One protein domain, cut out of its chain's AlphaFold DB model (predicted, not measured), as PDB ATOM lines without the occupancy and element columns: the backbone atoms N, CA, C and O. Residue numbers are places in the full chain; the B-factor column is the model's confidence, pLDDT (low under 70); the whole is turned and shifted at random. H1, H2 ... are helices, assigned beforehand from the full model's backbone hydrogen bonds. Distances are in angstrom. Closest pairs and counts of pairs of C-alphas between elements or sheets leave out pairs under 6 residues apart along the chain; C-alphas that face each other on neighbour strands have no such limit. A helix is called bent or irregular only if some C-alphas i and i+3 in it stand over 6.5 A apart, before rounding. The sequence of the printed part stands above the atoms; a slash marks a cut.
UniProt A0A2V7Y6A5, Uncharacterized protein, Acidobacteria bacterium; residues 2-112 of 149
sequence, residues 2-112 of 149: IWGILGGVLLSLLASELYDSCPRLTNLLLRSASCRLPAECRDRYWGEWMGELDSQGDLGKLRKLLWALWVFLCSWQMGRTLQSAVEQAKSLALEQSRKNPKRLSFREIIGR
ATOM      1  N   ILE A   2      42.737 -10.210  17.469       92.88
ATOM      2  CA  ILE A   2      43.251 -11.602  17.499       92.88
ATOM      3  C   ILE A   2      42.498 -12.545  16.538       92.88
ATOM      4  O   ILE A   2      43.129 -13.253  15.762       92.88
ATOM      5  N   TRP A   3      41.162 -12.485  16.504       93.81
ATOM      6  CA  TRP A   3      40.342 -13.290  15.584       93.81
ATOM      7  C   TRP A   3      40.612 -13.025  14.097       93.81
ATOM      8  O   TRP A   3      40.555 -13.950  13.294       93.81
ATOM      9  N   GLY A   4      40.949 -11.785  13.727       94.94
ATOM     10  CA  GLY A   4      41.291 -11.445  12.345       94.94
ATOM     11  C   GLY A   4      42.646 -12.017  11.931       94.94
ATOM     12  O   GLY A   4      42.777 -12.554  10.837       94.94
ATOM     13  N   ILE A   5      43.629 -11.970  12.838       94.56
ATOM     14  CA  ILE A   5      44.957 -12.561  12.615       94.56
ATOM     15  C   ILE A   5      44.830 -14.083  12.486       94.56
ATOM     16  O   ILE A   5      45.344 -14.663  11.533       94.56
ATOM     17  N   LEU A   6      44.084 -14.719  13.395       94.69
ATOM     18  CA  LEU A   6      43.857 -16.163  13.366       94.69
ATOM     19  C   LEU A   6      43.135 -16.601  12.082       94.69
ATOM     20  O   LEU A   6      43.542 -17.575  11.452       94.69
ATOM     21  N   GLY A   7      42.114 -15.851  11.656       93.25
ATOM     22  CA  GLY A   7      41.407 -16.103  10.401       93.25
ATOM     23  C   GLY A   7      42.304 -15.966   9.167       93.25
ATOM     24  O   GLY A   7      42.254 -16.820   8.288       93.25
ATOM     25  N   GLY A   8      43.164 -14.943   9.116       93.75
ATOM     26  CA  GLY A   8      44.100 -14.740   8.005       93.75
ATOM     27  C   GLY A   8      45.140 -15.857   7.873       93.75
ATOM     28  O   GLY A   8      45.411 -16.323   6.764       93.75
ATOM     29  N   VAL A   9      45.684 -16.335   8.998       92.75
ATOM     30  CA  VAL A   9      46.629 -17.466   9.011       92.75
ATOM     31  C   VAL A   9      45.936 -18.755   8.570       92.75
ATOM     32  O   VAL A   9      46.458 -19.460   7.708       92.75
ATOM     33  N   LEU A  10      44.737 -19.036   9.092       91.81
ATOM     34  CA  LEU A  10      43.973 -20.225   8.711       91.81
ATOM     35  C   LEU A  10      43.607 -20.211   7.220       91.81
ATOM     36  O   LEU A  10      43.746 -21.228   6.546       91.81
ATOM     37  N   LEU A  11      43.200 -19.055   6.689       90.31
ATOM     38  CA  LEU A  11      42.885 -18.894   5.270       90.31
ATOM     39  C   LEU A  11      44.120 -19.098   4.384       90.31
ATOM     40  O   LEU A  11      44.010 -19.710   3.327       90.31
ATOM     41  N   SER A  12      45.292 -18.629   4.820       89.56
ATOM     42  CA  SER A  12      46.549 -18.805   4.080       89.56
ATOM     43  C   SER A  12      46.979 -20.274   4.029       89.56
ATOM     44  O   SER A  12      47.382 -20.761   2.975       89.56
ATOM     45  N   LEU A  13      46.827 -21.005   5.140       89.44
ATOM     46  CA  LEU A  13      47.070 -22.451   5.188       89.44
ATOM     47  C   LEU A  13      46.086 -23.212   4.293       89.44
ATOM     48  O   LEU A  13      46.496 -24.068   3.511       89.44
ATOM     49  N   LEU A  14      44.802 -22.850   4.352       85.75
ATOM     50  CA  LEU A  14      43.772 -23.462   3.518       85.75
ATOM     51  C   LEU A  14      44.017 -23.189   2.028       85.75
ATOM     52  O   LEU A  14      43.855 -24.087   1.210       85.75
ATOM     53  N   ALA A  15      44.443 -21.975   1.673       86.31
ATOM     54  CA  ALA A  15      44.796 -21.620   0.304       86.31
ATOM     55  C   ALA A  15      45.998 -22.429  -0.207       86.31
ATOM     56  O   ALA A  15      45.987 -22.842  -1.364       86.31
ATOM     57  N   SER A  16      46.994 -22.694   0.646       88.56
ATOM     58  CA  SER A  16      48.153 -23.522   0.290       88.56
ATOM     59  C   SER A  16      47.747 -24.972   0.007       88.56
ATOM     60  O   SER A  16      48.076 -25.505  -1.049       88.56
ATOM     61  N   GLU A  17      46.947 -25.581   0.885       89.00
ATOM     62  CA  GLU A  17      46.418 -26.942   0.690       89.00
ATOM     63  C   GLU A  17      45.514 -27.044  -0.549       89.00
ATOM     64  O   GLU A  17      45.574 -28.007  -1.321       89.00
ATOM     65  N   LEU A  18      44.689 -26.017  -0.787       85.25
ATOM     66  CA  LEU A  18      43.829 -25.943  -1.966       85.25
ATOM     67  C   LEU A  18      44.654 -25.795  -3.255       85.25
ATOM     68  O   LEU A  18      44.288 -26.355  -4.290       85.25
ATOM     69  N   TYR A  19      45.773 -25.071  -3.199       90.25
ATOM     70  CA  TYR A  19      46.689 -24.893  -4.324       90.25
ATOM     71  C   TYR A  19      47.422 -26.190  -4.682       90.25
ATOM     72  O   TYR A  19      47.534 -26.530  -5.864       90.25
ATOM     73  N   ASP A  20      47.856 -26.957  -3.683       89.81
ATOM     74  CA  ASP A  20      48.479 -28.266  -3.899       89.81
ATOM     75  C   ASP A  20      47.459 -29.320  -4.354       89.81
ATOM     76  O   ASP A  20      47.764 -30.179  -5.187       89.81
ATOM     77  N   SER A  21      46.207 -29.189  -3.913       91.69
ATOM     78  CA  SER A  21      45.093 -30.045  -4.329       91.69
ATOM     79  C   SER A  21      44.448 -29.645  -5.664       91.69
ATOM     80  O   SER A  21      43.645 -30.418  -6.194       91.69
ATOM     81  N   CYS A  22      44.799 -28.491  -6.249       91.19
ATOM     82  CA  CYS A  22      44.233 -27.988  -7.510       91.19
ATOM     83  C   CYS A  22      44.151 -29.037  -8.631       91.19
ATOM     84  O   CYS A  22      43.055 -29.227  -9.150       91.19
ATOM     85  N   PRO A  23      45.227 -29.757  -9.010       91.25
ATOM     86  CA  PRO A  23      45.143 -30.715 -10.115       91.25
ATOM     87  C   PRO A  23      44.152 -31.853  -9.831       91.25
ATOM     88  O   PRO A  23      43.439 -32.299 -10.729       91.25
ATOM     89  N   ARG A  24      44.048 -32.301  -8.573       93.94
ATOM     90  CA  ARG A  24      43.059 -33.312  -8.174       93.94
ATOM     91  C   ARG A  24      41.641 -32.750  -8.256       93.94
ATOM     92  O   ARG A  24      40.765 -33.412  -8.801       93.94
ATOM     93  N   LEU A  25      41.428 -31.531  -7.762       93.44
ATOM     94  CA  LEU A  25      40.135 -30.847  -7.815       93.44
ATOM     95  C   LEU A  25      39.677 -30.593  -9.251       93.44
ATOM     96  O   LEU A  25      38.528 -30.877  -9.575       93.44
ATOM     97  N   THR A  26      40.569 -30.133 -10.123       95.38
ATOM     98  CA  THR A  26      40.288 -29.940 -11.547       95.38
ATOM     99  C   THR A  26      39.828 -31.243 -12.203       95.38
ATOM    100  O   THR A  26      38.772 -31.262 -12.834       95.38
ATOM    101  N   ASN A  27      40.544 -32.349 -11.978       95.50
ATOM    102  CA  ASN A  27      40.145 -33.665 -12.485       95.50
ATOM    103  C   ASN A  27      38.783 -34.118 -11.936       95.50
ATOM    104  O   ASN A  27      37.956 -34.645 -12.680       95.50
ATOM    105  N   LEU A  28      38.516 -33.892 -10.646       95.88
ATOM    106  CA  LEU A  28      37.224 -34.217 -10.032       95.88
ATOM    107  C   LEU A  28      36.077 -33.377 -10.606       95.88
ATOM    108  O   LEU A  28      34.993 -33.916 -10.842       95.88
ATOM    109  N   LEU A  29      36.302 -32.085 -10.856       95.88
ATOM    110  CA  LEU A  29      35.317 -31.182 -11.454       95.88
ATOM    111  C   LEU A  29      34.995 -31.590 -12.887       95.88
ATOM    112  O   LEU A  29      33.824 -31.764 -13.215       95.88
ATOM    113  N   LEU A  30      36.018 -31.821 -13.709       96.56
ATOM    114  CA  LEU A  30      35.853 -32.291 -15.084       96.56
ATOM    115  C   LEU A  30      35.137 -33.647 -15.123       96.56
ATOM    116  O   LEU A  30      34.260 -33.863 -15.956       96.56
ATOM    117  N   ARG A  31      35.441 -34.548 -14.179       96.31
ATOM    118  CA  ARG A  31      34.840 -35.888 -14.150       96.31
ATOM    119  C   ARG A  31      33.381 -35.798 -13.738       96.31
ATOM    120  O   ARG A  31      32.518 -36.473 -14.283       96.31
ATOM    121  N   SER A  32      33.091 -34.922 -12.784       96.75
ATOM    122  CA  SER A  32      31.719 -34.634 -12.380       96.75
ATOM    123  C   SER A  32      30.940 -33.944 -13.504       96.75
ATOM    124  O   SER A  32      29.756 -34.223 -13.682       96.75
ATOM    125  N   ALA A  33      31.594 -33.079 -14.285       96.69
ATOM    126  CA  ALA A  33      31.011 -32.438 -15.456       96.69
ATOM    127  C   ALA A  33      30.679 -33.464 -16.549       96.69
ATOM    128  O   ALA A  33      29.583 -33.413 -17.102       96.69
ATOM    129  N   SER A  34      31.569 -34.425 -16.820       96.88
ATOM    130  CA  SER A  34      31.344 -35.439 -17.854       96.88
ATOM    131  C   SER A  34      30.275 -36.450 -17.443       96.88
ATOM    132  O   SER A  34      29.432 -36.818 -18.254       96.88
ATOM    133  N   CYS A  35      30.195 -36.816 -16.160       95.81
ATOM    134  CA  CYS A  35      29.121 -37.670 -15.640       95.81
ATOM    135  C   CYS A  35      27.710 -37.076 -15.817       95.81
ATOM    136  O   CYS A  35      26.736 -37.832 -15.827       95.81
ATOM    137  N   ARG A  36      27.579 -35.750 -15.957       94.81
ATOM    138  CA  ARG A  36      26.286 -35.078 -16.193       94.81
ATOM    139  C   ARG A  36      25.803 -35.186 -17.637       94.81
ATOM    140  O   ARG A  36      24.614 -35.000 -17.886       94.81
ATOM    141  N   LEU A  37      26.698 -35.486 -18.572       94.56
ATOM    142  CA  LEU A  37      26.360 -35.665 -19.979       94.56
ATOM    143  C   LEU A  37      25.737 -37.058 -20.224       94.56
ATOM    144  O   LEU A  37      25.925 -37.975 -19.409       94.56
ATOM    145  N   PRO A  38      24.992 -37.244 -21.331       92.56
ATOM    146  CA  PRO A  38      24.538 -38.561 -21.784       92.56
ATOM    147  C   PRO A  38      25.718 -39.523 -21.950       92.56
ATOM    148  O   PRO A  38      26.793 -39.098 -22.375       92.56
ATOM    149  N   ALA A  39      25.524 -40.800 -21.597       92.56
ATOM    150  CA  ALA A  39      26.580 -41.819 -21.567       92.56
ATOM    151  C   ALA A  39      27.331 -41.927 -22.903       92.56
ATOM    152  O   ALA A  39      28.543 -42.105 -22.914       92.56
ATOM    153  N   GLU A  40      26.608 -41.737 -24.003       89.88
ATOM    154  CA  GLU A  40      27.090 -41.823 -25.377       89.88
ATOM    155  C   GLU A  40      28.136 -40.743 -25.713       89.88
ATOM    156  O   GLU A  40      28.987 -40.960 -26.570       89.88
ATOM    157  N   CYS A  41      28.108 -39.595 -25.026       91.56
ATOM    158  CA  CYS A  41      28.993 -38.460 -25.309       91.56
ATOM    159  C   CYS A  41      30.075 -38.237 -24.238       91.56
ATOM    160  O   CYS A  41      30.959 -37.404 -24.438       91.56
ATOM    161  N   ARG A  42      30.019 -38.932 -23.088       94.25
ATOM    162  CA  ARG A  42      30.877 -38.622 -21.923       94.25
ATOM    163  C   ARG A  42      32.361 -38.712 -22.232       94.25
ATOM    164  O   ARG A  42      33.091 -37.784 -21.896       94.25
ATOM    165  N   ASP A  43      32.782 -39.810 -22.853       94.31
ATOM    166  CA  ASP A  43      34.200 -40.096 -23.087       94.31
ATOM    167  C   ASP A  43      34.815 -39.107 -24.077       94.31
ATOM    168  O   ASP A  43      35.944 -38.654 -23.886       94.31
ATOM    169  N   ARG A  44      34.033 -38.697 -25.081       94.12
ATOM    170  CA  ARG A  44      34.443 -37.692 -26.058       94.12
ATOM    171  C   ARG A  44      34.672 -36.328 -25.410       94.12
ATOM    172  O   ARG A  44      35.778 -35.805 -25.493       94.12
ATOM    173  N   TYR A  45      33.661 -35.781 -24.730       95.56
ATOM    174  CA  TYR A  45      33.785 -34.470 -24.079       95.56
ATOM    175  C   TYR A  45      34.838 -34.476 -22.973       95.56
ATOM    176  O   TYR A  45      35.547 -33.494 -22.789       95.56
ATOM    177  N   TRP A  46      34.972 -35.588 -22.244       96.12
ATOM    178  CA  TRP A  46      36.051 -35.756 -21.278       96.12
ATOM    179  C   TRP A  46      37.424 -35.636 -21.950       96.12
ATOM    180  O   TRP A  46      38.258 -34.877 -21.464       96.12
ATOM    181  N   GLY A  47      37.643 -36.334 -23.069       96.12
ATOM    182  CA  GLY A  47      38.885 -36.246 -23.838       96.12
ATOM    183  C   GLY A  47      39.162 -34.837 -24.362       96.12
ATOM    184  O   GLY A  47      40.268 -34.333 -24.187       96.12
ATOM    185  N   GLU A  48      38.153 -34.176 -24.932       97.00
ATOM    186  CA  GLU A  48      38.262 -32.801 -25.438       97.00
ATOM    187  C   GLU A  48      38.604 -31.805 -24.322       97.00
ATOM    188  O   GLU A  48      39.542 -31.021 -24.452       97.00
ATOM    189  N   TRP A  49      37.897 -31.856 -23.191       97.00
ATOM    190  CA  TRP A  49      38.170 -30.952 -22.075       97.00
ATOM    191  C   TRP A  49      39.510 -31.236 -21.401       97.00
ATOM    192  O   TRP A  49      40.158 -30.308 -20.920       97.00
ATOM    193  N   MET A  50      39.933 -32.500 -21.351       96.12
ATOM    194  CA  MET A  50      41.241 -32.855 -20.814       96.12
ATOM    195  C   MET A  50      42.359 -32.350 -21.730       96.12
ATOM    196  O   MET A  50      43.298 -31.720 -21.250       96.12
ATOM    197  N   GLY A  51      42.202 -32.530 -23.045       96.31
ATOM    198  CA  GLY A  51      43.122 -32.003 -24.049       96.31
ATOM    199  C   GLY A  51      43.222 -30.478 -24.016       96.31
ATOM    200  O   GLY A  51      44.321 -29.938 -24.098       96.31
ATOM    201  N   GLU A  52      42.106 -29.779 -23.807       95.94
ATOM    202  CA  GLU A  52      42.092 -28.321 -23.639       95.94
ATOM    203  C   GLU A  52      42.748 -27.875 -22.320       95.94
ATOM    204  O   GLU A  52      43.392 -26.833 -22.248       95.94
ATOM    205  N   LEU A  53      42.640 -28.664 -21.249       94.62
ATOM    206  CA  LEU A  53      43.361 -28.363 -20.010       94.62
ATOM    207  C   LEU A  53      44.882 -28.540 -20.171       94.62
ATOM    208  O   LEU A  53      45.668 -27.780 -19.588       94.62
ATOM    209  N   ASP A  54      45.290 -29.548 -20.940       94.38
ATOM    210  CA  ASP A  54      46.692 -29.838 -21.238       94.38
ATOM    211  C   ASP A  54      47.283 -28.810 -22.215       94.38
ATOM    212  O   ASP A  54      48.423 -28.377 -22.026       94.38
ATOM    213  N   SER A  55      46.496 -28.334 -23.191       95.44
ATOM    214  CA  SER A  55      46.889 -27.258 -24.117       95.44
ATOM    215  C   SER A  55      47.179 -25.944 -23.379       95.44
ATOM    216  O   SER A  55      48.047 -25.168 -23.777       95.44
ATOM    217  N   GLN A  56      46.547 -25.737 -22.222       92.81
ATOM    218  CA  GLN A  56      46.791 -24.621 -21.310       92.81
ATOM    219  C   GLN A  56      48.079 -24.774 -20.467       92.81
ATOM    220  O   GLN A  56      48.159 -24.238 -19.358       92.81
ATOM    221  N   GLY A  57      49.090 -25.510 -20.945       80.19
ATOM    222  CA  GLY A  57      50.329 -25.892 -20.246       80.19
ATOM    223  C   GLY A  57      50.957 -24.810 -19.358       80.19
ATOM    224  O   GLY A  57      51.219 -25.076 -18.185       80.19
ATOM    225  N   ASP A  58      51.076 -23.583 -19.870       89.75
ATOM    226  CA  ASP A  58      51.759 -22.466 -19.197       89.75
ATOM    227  C   ASP A  58      50.872 -21.668 -18.226       89.75
ATOM    228  O   ASP A  58      51.335 -20.770 -17.516       89.75
ATOM    229  N   LEU A  59      49.573 -21.964 -18.175       86.94
ATOM    230  CA  LEU A  59      48.644 -21.233 -17.325       86.94
ATOM    231  C   LEU A  59      48.718 -21.719 -15.875       86.94
ATOM    232  O   LEU A  59      48.682 -22.914 -15.582       86.94
ATOM    233  N   GLY A  60      48.787 -20.767 -14.941       90.81
ATOM    234  CA  GLY A  60      48.875 -21.060 -13.512       90.81
ATOM    235  C   GLY A  60      47.737 -21.963 -13.013       90.81
ATOM    236  O   GLY A  60      46.597 -21.866 -13.475       90.81
ATOM    237  N   LYS A  61      48.034 -22.807 -12.013       91.19
ATOM    238  CA  LYS A  61      47.113 -23.827 -11.465       91.19
ATOM    239  C   LYS A  61      45.722 -23.278 -11.111       91.19
ATOM    240  O   LYS A  61      44.716 -23.927 -11.377       91.19
ATOM    241  N   LEU A  62      45.658 -22.061 -10.567       89.56
ATOM    242  CA  LEU A  62      44.395 -21.405 -10.207       89.56
ATOM    243  C   LEU A  62      43.515 -21.103 -11.422       89.56
ATOM    244  O   LEU A  62      42.303 -21.270 -11.351       89.56
ATOM    245  N   ARG A  63      44.106 -20.691 -12.549       93.12
ATOM    246  CA  ARG A  63      43.345 -20.413 -13.773       93.12
ATOM    247  C   ARG A  63      42.781 -21.698 -14.372       93.12
ATOM    248  O   ARG A  63      41.623 -21.699 -14.772       93.12
ATOM    249  N   LYS A  64      43.550 -22.793 -14.335       93.81
ATOM    250  CA  LYS A  64      43.078 -24.139 -14.706       93.81
ATOM    251  C   LYS A  64      41.898 -24.587 -13.840       93.81
ATOM    252  O   LYS A  64      40.910 -25.102 -14.357       93.81
ATOM    253  N   LEU A  65      41.966 -24.349 -12.529       94.00
ATOM    254  CA  LEU A  65      40.860 -24.640 -11.615       94.00
ATOM    255  C   LEU A  65      39.618 -23.793 -11.930       94.00
ATOM    256  O   LEU A  65      38.516 -24.329 -11.999       94.00
ATOM    257  N   LEU A  66      39.795 -22.488 -12.147       94.56
ATOM    258  CA  LEU A  66      38.696 -21.573 -12.458       94.56
ATOM    259  C   LEU A  66      38.019 -21.934 -13.787       94.56
ATOM    260  O   LEU A  66      36.795 -21.920 -13.882       94.56
ATOM    261  N   TRP A  67      38.813 -22.317 -14.788       96.19
ATOM    262  CA  TRP A  67      38.319 -22.820 -16.064       96.19
ATOM    263  C   TRP A  67      37.532 -24.124 -15.890       96.19
ATOM    264  O   TRP A  67      36.405 -24.221 -16.364       96.19
ATOM    265  N   ALA A  68      38.056 -25.095 -15.139       95.94
ATOM    266  CA  ALA A  68      37.349 -26.350 -14.881       95.94
ATOM    267  C   ALA A  68      36.037 -26.139 -14.107       95.94
ATOM    268  O   ALA A  68      35.037 -26.801 -14.381       95.94
ATOM    269  N   LEU A  69      36.017 -25.184 -13.171       95.88
ATOM    270  CA  LEU A  69      34.805 -24.779 -12.463       95.88
ATOM    271  C   LEU A  69      33.779 -24.157 -13.420       95.88
ATOM    272  O   LEU A  69      32.597 -24.485 -13.348       95.88
ATOM    273  N   TRP A  70      34.227 -23.295 -14.334       97.12
ATOM    274  CA  TRP A  70      33.382 -22.720 -15.377       97.12
ATOM    275  C   TRP A  70      32.789 -23.801 -16.290       97.12
ATOM    276  O   TRP A  70      31.571 -23.864 -16.447       97.12
ATOM    277  N   VAL A  71      33.617 -24.716 -16.806       96.62
ATOM    278  CA  VAL A  71      33.174 -25.859 -17.627       96.62
ATOM    279  C   VAL A  71      32.156 -26.716 -16.876       96.62
ATOM    280  O   VAL A  71      31.136 -27.102 -17.439       96.62
ATOM    281  N   PHE A  72      32.375 -26.966 -15.585       96.62
ATOM    282  CA  PHE A  72      31.441 -27.711 -14.740       96.62
ATOM    283  C   PHE A  72      30.076 -27.026 -14.563       96.62
ATOM    284  O   PHE A  72      29.051 -27.707 -14.453       96.62
ATOM    285  N   LEU A  73      30.040 -25.692 -14.522       96.00
ATOM    286  CA  LEU A  73      28.792 -24.927 -14.487       96.00
ATOM    287  C   LEU A  73      28.102 -24.939 -15.858       96.00
ATOM    288  O   LEU A  73      26.903 -25.206 -15.936       96.00
ATOM    289  N   CYS A  74      28.853 -24.735 -16.941       96.06
ATOM    290  CA  CYS A  74      28.327 -24.775 -18.306       96.06
ATOM    291  C   CYS A  74      27.793 -26.162 -18.693       96.06
ATOM    292  O   CYS A  74      26.752 -26.258 -19.345       96.06
ATOM    293  N   SER A  75      28.436 -27.243 -18.243       94.69
ATOM    294  CA  SER A  75      27.996 -28.612 -18.541       94.69
ATOM    295  C   SER A  75      26.619 -28.931 -17.957       94.69
ATOM    296  O   SER A  75      25.898 -29.760 -18.507       94.69
ATOM    297  N   TRP A  76      26.199 -28.238 -16.894       94.31
ATOM    298  CA  TRP A  76      24.837 -28.352 -16.371       94.31
ATOM    299  C   TRP A  76      23.799 -27.858 -17.379       94.31
ATOM    300  O   TRP A  76      22.777 -28.508 -17.604       94.31
ATOM    301  N   GLN A  77      24.052 -26.700 -17.988       94.56
ATOM    302  CA  GLN A  77      23.161 -26.128 -18.992       94.56
ATOM    303  C   GLN A  77      23.178 -26.971 -20.270       94.56
ATOM    304  O   GLN A  77      22.119 -27.292 -20.810       94.56
ATOM    305  N   MET A  78      24.368 -27.390 -20.697       93.44
ATOM    306  CA  MET A  78      24.570 -28.197 -21.899       93.44
ATOM    307  C   MET A  78      23.977 -29.606 -21.770       93.44
ATOM    308  O   MET A  78      23.427 -30.141 -22.727       93.44
ATOM    309  N   GLY A  79      23.999 -30.195 -20.571       92.44
ATOM    310  CA  GLY A  79      23.368 -31.489 -20.313       92.44
ATOM    311  C   GLY A  79      21.865 -31.481 -20.607       92.44
ATOM    312  O   GLY A  79      21.347 -32.453 -21.152       92.44
ATOM    313  N   ARG A  80      21.170 -30.368 -20.329       93.38
ATOM    314  CA  ARG A  80      19.731 -30.240 -20.620       93.38
ATOM    315  C   ARG A  80      19.446 -30.174 -22.117       93.38
ATOM    316  O   ARG A  80      18.520 -30.831 -22.582       93.38
ATOM    317  N   THR A  81      20.234 -29.410 -22.871       93.69
ATOM    318  CA  THR A  81      20.043 -29.280 -24.323       93.69
ATOM    319  C   THR A  81      20.397 -30.581 -25.045       93.69
ATOM    320  O   THR A  81      19.642 -31.038 -25.903       93.69
ATOM    321  N   LEU A  82      21.480 -31.246 -24.634       92.12
ATOM    322  CA  LEU A  82      21.890 -32.535 -25.193       92.12
ATOM    323  C   LEU A  82      20.883 -33.646 -24.908       92.12
ATOM    324  O   LEU A  82      20.600 -34.432 -25.805       92.12
ATOM    325  N   GLN A  83      20.296 -33.706 -23.709       92.88
ATOM    326  CA  GLN A  83      19.248 -34.689 -23.416       92.88
ATOM    327  C   GLN A  83      18.059 -34.549 -24.372       92.88
ATOM    328  O   GLN A  83      17.653 -35.543 -24.971       92.88
ATOM    329  N   SER A  84      17.572 -33.323 -24.605       91.94
ATOM    330  CA  SER A  84      16.484 -33.109 -25.567       91.94
ATOM    331  C   SER A  84      16.861 -33.496 -27.002       91.94
ATOM    332  O   SER A  84      16.036 -34.065 -27.715       91.94
ATOM    333  N   ALA A  85      18.106 -33.250 -27.422       92.62
ATOM    334  CA  ALA A  85      18.584 -33.625 -28.752       92.62
ATOM    335  C   ALA A  85      18.728 -35.150 -28.908       92.62
ATOM    336  O   ALA A  85      18.316 -35.713 -29.919       92.62
ATOM    337  N   VAL A  86      19.249 -35.836 -27.886       91.56
ATOM    338  CA  VAL A  86      19.388 -37.300 -27.868       91.56
ATOM    339  C   VAL A  86      18.021 -37.983 -27.882       91.56
ATOM    340  O   VAL A  86      17.847 -38.983 -28.575       91.56
ATOM    341  N   GLU A  87      17.031 -37.457 -27.159       92.62
ATOM    342  CA  GLU A  87      15.661 -37.980 -27.192       92.62
ATOM    343  C   GLU A  87      15.009 -37.817 -28.571       92.62
ATOM    344  O   GLU A  87      14.390 -38.761 -29.068       92.62
ATOM    345  N   GLN A  88      15.195 -36.665 -29.223       94.25
ATOM    346  CA  GLN A  88      14.728 -36.440 -30.595       94.25
ATOM    347  C   GLN A  88      15.432 -37.362 -31.598       94.25
ATOM    348  O   GLN A  88      14.780 -37.979 -32.437       94.25
ATOM    349  N   ALA A  89      16.750 -37.533 -31.487       91.12
ATOM    350  CA  ALA A  89      17.493 -38.458 -32.337       91.12
ATOM    351  C   ALA A  89      17.014 -39.909 -32.148       91.12
ATOM    352  O   ALA A  89      16.835 -40.641 -33.122       91.12
ATOM    353  N   LYS A  90      16.731 -40.318 -30.902       91.31
ATOM    354  CA  LYS A  90      16.177 -41.644 -30.588       91.31
ATOM    355  C   LYS A  90      14.775 -41.829 -31.172       91.31
ATOM    356  O   LYS A  90      14.504 -42.887 -31.738       91.31
ATOM    357  N   SER A  91      13.891 -40.833 -31.079       93.75
ATOM    358  CA  SER A  91      12.537 -40.938 -31.642       93.75
ATOM    359  C   SER A  91      12.552 -41.015 -33.171       93.75
ATOM    360  O   SER A  91      11.856 -41.859 -33.737       93.75
ATOM    361  N   LEU A  92      13.413 -40.237 -33.833       93.56
ATOM    362  CA  LEU A  92      13.617 -40.304 -35.281       93.56
ATOM    363  C   LEU A  92      14.201 -41.651 -35.715       93.56
ATOM    364  O   LEU A  92      13.705 -42.252 -36.668       93.56
ATOM    365  N   ALA A  93      15.192 -42.174 -34.988       89.56
ATOM    366  CA  ALA A  93      15.762 -43.491 -35.262       89.56
ATOM    367  C   ALA A  93      14.712 -44.610 -35.124       89.56
ATOM    368  O   ALA A  93      14.659 -45.520 -35.956       89.56
ATOM    369  N   LEU A  94      13.829 -44.527 -34.122       92.00
ATOM    370  CA  LEU A  94      12.716 -45.466 -33.951       92.00
ATOM    371  C   LEU A  94      11.666 -45.330 -35.057       92.00
ATOM    372  O   LEU A  94      11.196 -46.342 -35.580       92.00
ATOM    373  N   GLU A  95      11.302 -44.108 -35.448       93.62
ATOM    374  CA  GLU A  95      10.357 -43.880 -36.543       93.62
ATOM    375  C   GLU A  95      10.919 -44.396 -37.875       93.62
ATOM    376  O   GLU A  95      10.211 -45.055 -38.643       93.62
ATOM    377  N   GLN A  96      12.212 -44.179 -38.124       90.25
ATOM    378  CA  GLN A  96      12.915 -44.703 -39.290       90.25
ATOM    379  C   GLN A  96      12.973 -46.236 -39.268       90.25
ATOM    380  O   GLN A  96      12.679 -46.874 -40.282       90.25
ATOM    381  N   SER A  97      13.250 -46.836 -38.104       87.50
ATOM    382  CA  SER A  97      13.199 -48.289 -37.916       87.50
ATOM    383  C   SER A  97      11.792 -48.852 -38.141       87.50
ATOM    384  O   SER A  97      11.655 -49.940 -38.699       87.50
ATOM    385  N   ARG A  98      10.736 -48.124 -37.750       90.12
ATOM    386  CA  ARG A  98       9.334 -48.522 -37.964       90.12
ATOM    387  C   ARG A  98       8.941 -48.463 -39.438       90.12
ATOM    388  O   ARG A  98       8.240 -49.353 -39.910       90.12
ATOM    389  N   LYS A  99       9.370 -47.423 -40.161       88.75
ATOM    390  CA  LYS A  99       9.079 -47.254 -41.596       88.75
ATOM    391  C   LYS A  99       9.859 -48.238 -42.471       88.75
ATOM    392  O   LYS A  99       9.394 -48.564 -43.559       88.75
ATOM    393  N   ASN A 100      11.009 -48.730 -42.007       80.19
ATOM    394  CA  ASN A 100      11.883 -49.608 -42.785       80.19
ATOM    395  C   ASN A 100      12.260 -50.904 -42.032       80.19
ATOM    396  O   ASN A 100      13.439 -51.161 -41.783       80.19
ATOM    397  N   PRO A 101      11.285 -51.780 -41.705       68.38
ATOM    398  CA  PRO A 101      11.526 -52.964 -40.874       68.38
ATOM    399  C   PRO A 101      12.380 -54.041 -41.564       68.38
ATOM    400  O   PRO A 101      12.709 -55.050 -40.949       68.38
ATOM    401  N   LYS A 102      12.705 -53.873 -42.853       66.38
ATOM    402  CA  LYS A 102      13.291 -54.931 -43.685       66.38
ATOM    403  C   LYS A 102      14.749 -54.727 -44.090       66.38
ATOM    404  O   LYS A 102      15.247 -55.593 -44.805       66.38
ATOM    405  N   ARG A 103      15.445 -53.642 -43.714       57.91
ATOM    406  CA  ARG A 103      16.725 -53.364 -44.400       57.91
ATOM    407  C   ARG A 103      17.940 -52.824 -43.664       57.91
ATOM    408  O   ARG A 103      18.930 -52.635 -44.356       57.91
ATOM    409  N   LEU A 104      17.964 -52.644 -42.348       58.19
ATOM    410  CA  LEU A 104      19.201 -52.160 -41.720       58.19
ATOM    411  C   LEU A 104      19.589 -53.012 -40.519       58.19
ATOM    412  O   LEU A 104      18.947 -53.002 -39.472       58.19
ATOM    413  N   SER A 105      20.661 -53.776 -40.722       67.06
ATOM    414  CA  SER A 105      21.404 -54.437 -39.659       67.06
ATOM    415  C   SER A 105      21.847 -53.376 -38.650       67.06
ATOM    416  O   SER A 105      22.371 -52.334 -39.040       67.06
ATOM    417  N   PHE A 106      21.669 -53.638 -37.353       65.75
ATOM    418  CA  PHE A 106      22.025 -52.731 -36.247       65.75
ATOM    419  C   PHE A 106      23.471 -52.188 -36.346       65.75
ATOM    420  O   PHE A 106      23.767 -51.099 -35.860       65.75
ATOM    421  N   ARG A 107      24.357 -52.912 -37.050       63.19
ATOM    422  CA  ARG A 107      25.732 -52.495 -37.372       63.19
ATOM    423  C   ARG A 107      25.838 -51.273 -38.297       63.19
ATOM    424  O   ARG A 107      26.748 -50.480 -38.095       63.19
ATOM    425  N   GLU A 108      24.945 -51.086 -39.271       67.75
ATOM    426  CA  GLU A 108      24.996 -49.926 -40.188       67.75
ATOM    427  C   GLU A 108      24.497 -48.635 -39.526       67.75
ATOM    428  O   GLU A 108      24.966 -47.547 -39.853       67.75
ATOM    429  N   ILE A 109      23.577 -48.748 -38.562       66.38
ATOM    430  CA  ILE A 109      23.011 -47.589 -37.857       66.38
ATOM    431  C   ILE A 109      24.043 -46.978 -36.901       66.38
ATOM    432  O   ILE A 109      24.202 -45.761 -36.880       66.38
ATOM    433  N   ILE A 110      24.794 -47.803 -36.157       70.88
ATOM    434  CA  ILE A 110      25.861 -47.311 -35.268       70.88
ATOM    435  C   ILE A 110      27.037 -46.740 -36.075       70.88
ATOM    436  O   ILE A 110      27.590 -45.719 -35.679       70.88
ATOM    437  N   GLY A 111      27.375 -47.337 -37.226       68.25
ATOM    438  CA  GLY A 111      28.418 -46.809 -38.115       68.25
ATOM    439  C   GLY A 111      28.115 -45.389 -38.602       68.25
ATOM    440  O   GLY A 111      28.953 -44.503 -38.469       68.25
ATOM    441  N   ARG A 112      26.877 -45.134 -39.050       61.84
ATOM    442  CA  ARG A 112      26.470 -43.796 -39.508       61.84
ATOM    443  C   ARG A 112      26.337 -42.759 -38.398       61.84
ATOM    444  O   ARG A 112      26.518 -41.579 -38.671       61.84
TER     445      ARG A 112
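This is residues 2 to 112 of the 149 residues of an uncharacterized protein of Acidobacteria bacterium (UniProt A0A2V7Y6A5). A long rod of helices has a small up-and-down bundle in it, made by H1b, H2 and the first part of H3, each running against the one before. Residues 2 to 17 of H1a stick out at one end; H3 runs on past the other, and the printed part folds back into short H4. The 111 printed residues, with four named helices and no named strand, are all helix in class and extended: radius of gyration of the C-alphas 21.6 A, spans 80 by 28 by 15 A.

H1, residues 2 to 35, begins at C-alpha 2 (43.251, -11.602, 17.499). Assigned as one helix by its hydrogen bonds, it is bent: C-alphas 20 and 23 are 7.5 A apart. Its arms are H1a, residues 2 to 20, 27.6 A, and H1b, residues 23 to 35, 18.3 A. H2 is residues 42 to 55, 19.8 A. H3, residues 61 to 99, 53.9 A, has a kink of 40 degrees near residue 78. H4, residues 106 to 112, ends at C-alpha 112 (26.470, -43.796, -39.508).

H1b and H2, a helical hairpin, touch through residues 30 to 35 of H1b, closest C-alphas Ser 34 and Arg 42, 5.2 A. H3 touches H1b with residues 61 to 76 alone, closest C-alphas Ala 33 and Phe 72, 4.8 A. H4 is apart from H3. Every O i to N i+4 pair is within hydrogen-bond range in H1a, H1b, H2 and H4; in H3, 31 of 35.

The C-alphas farthest apart, Ile 2 and Lys 102, are 80.7 A apart. The printed part has no cut and no long link. pLDDT is under 70 at residues 101 to 109 and 111 to 112.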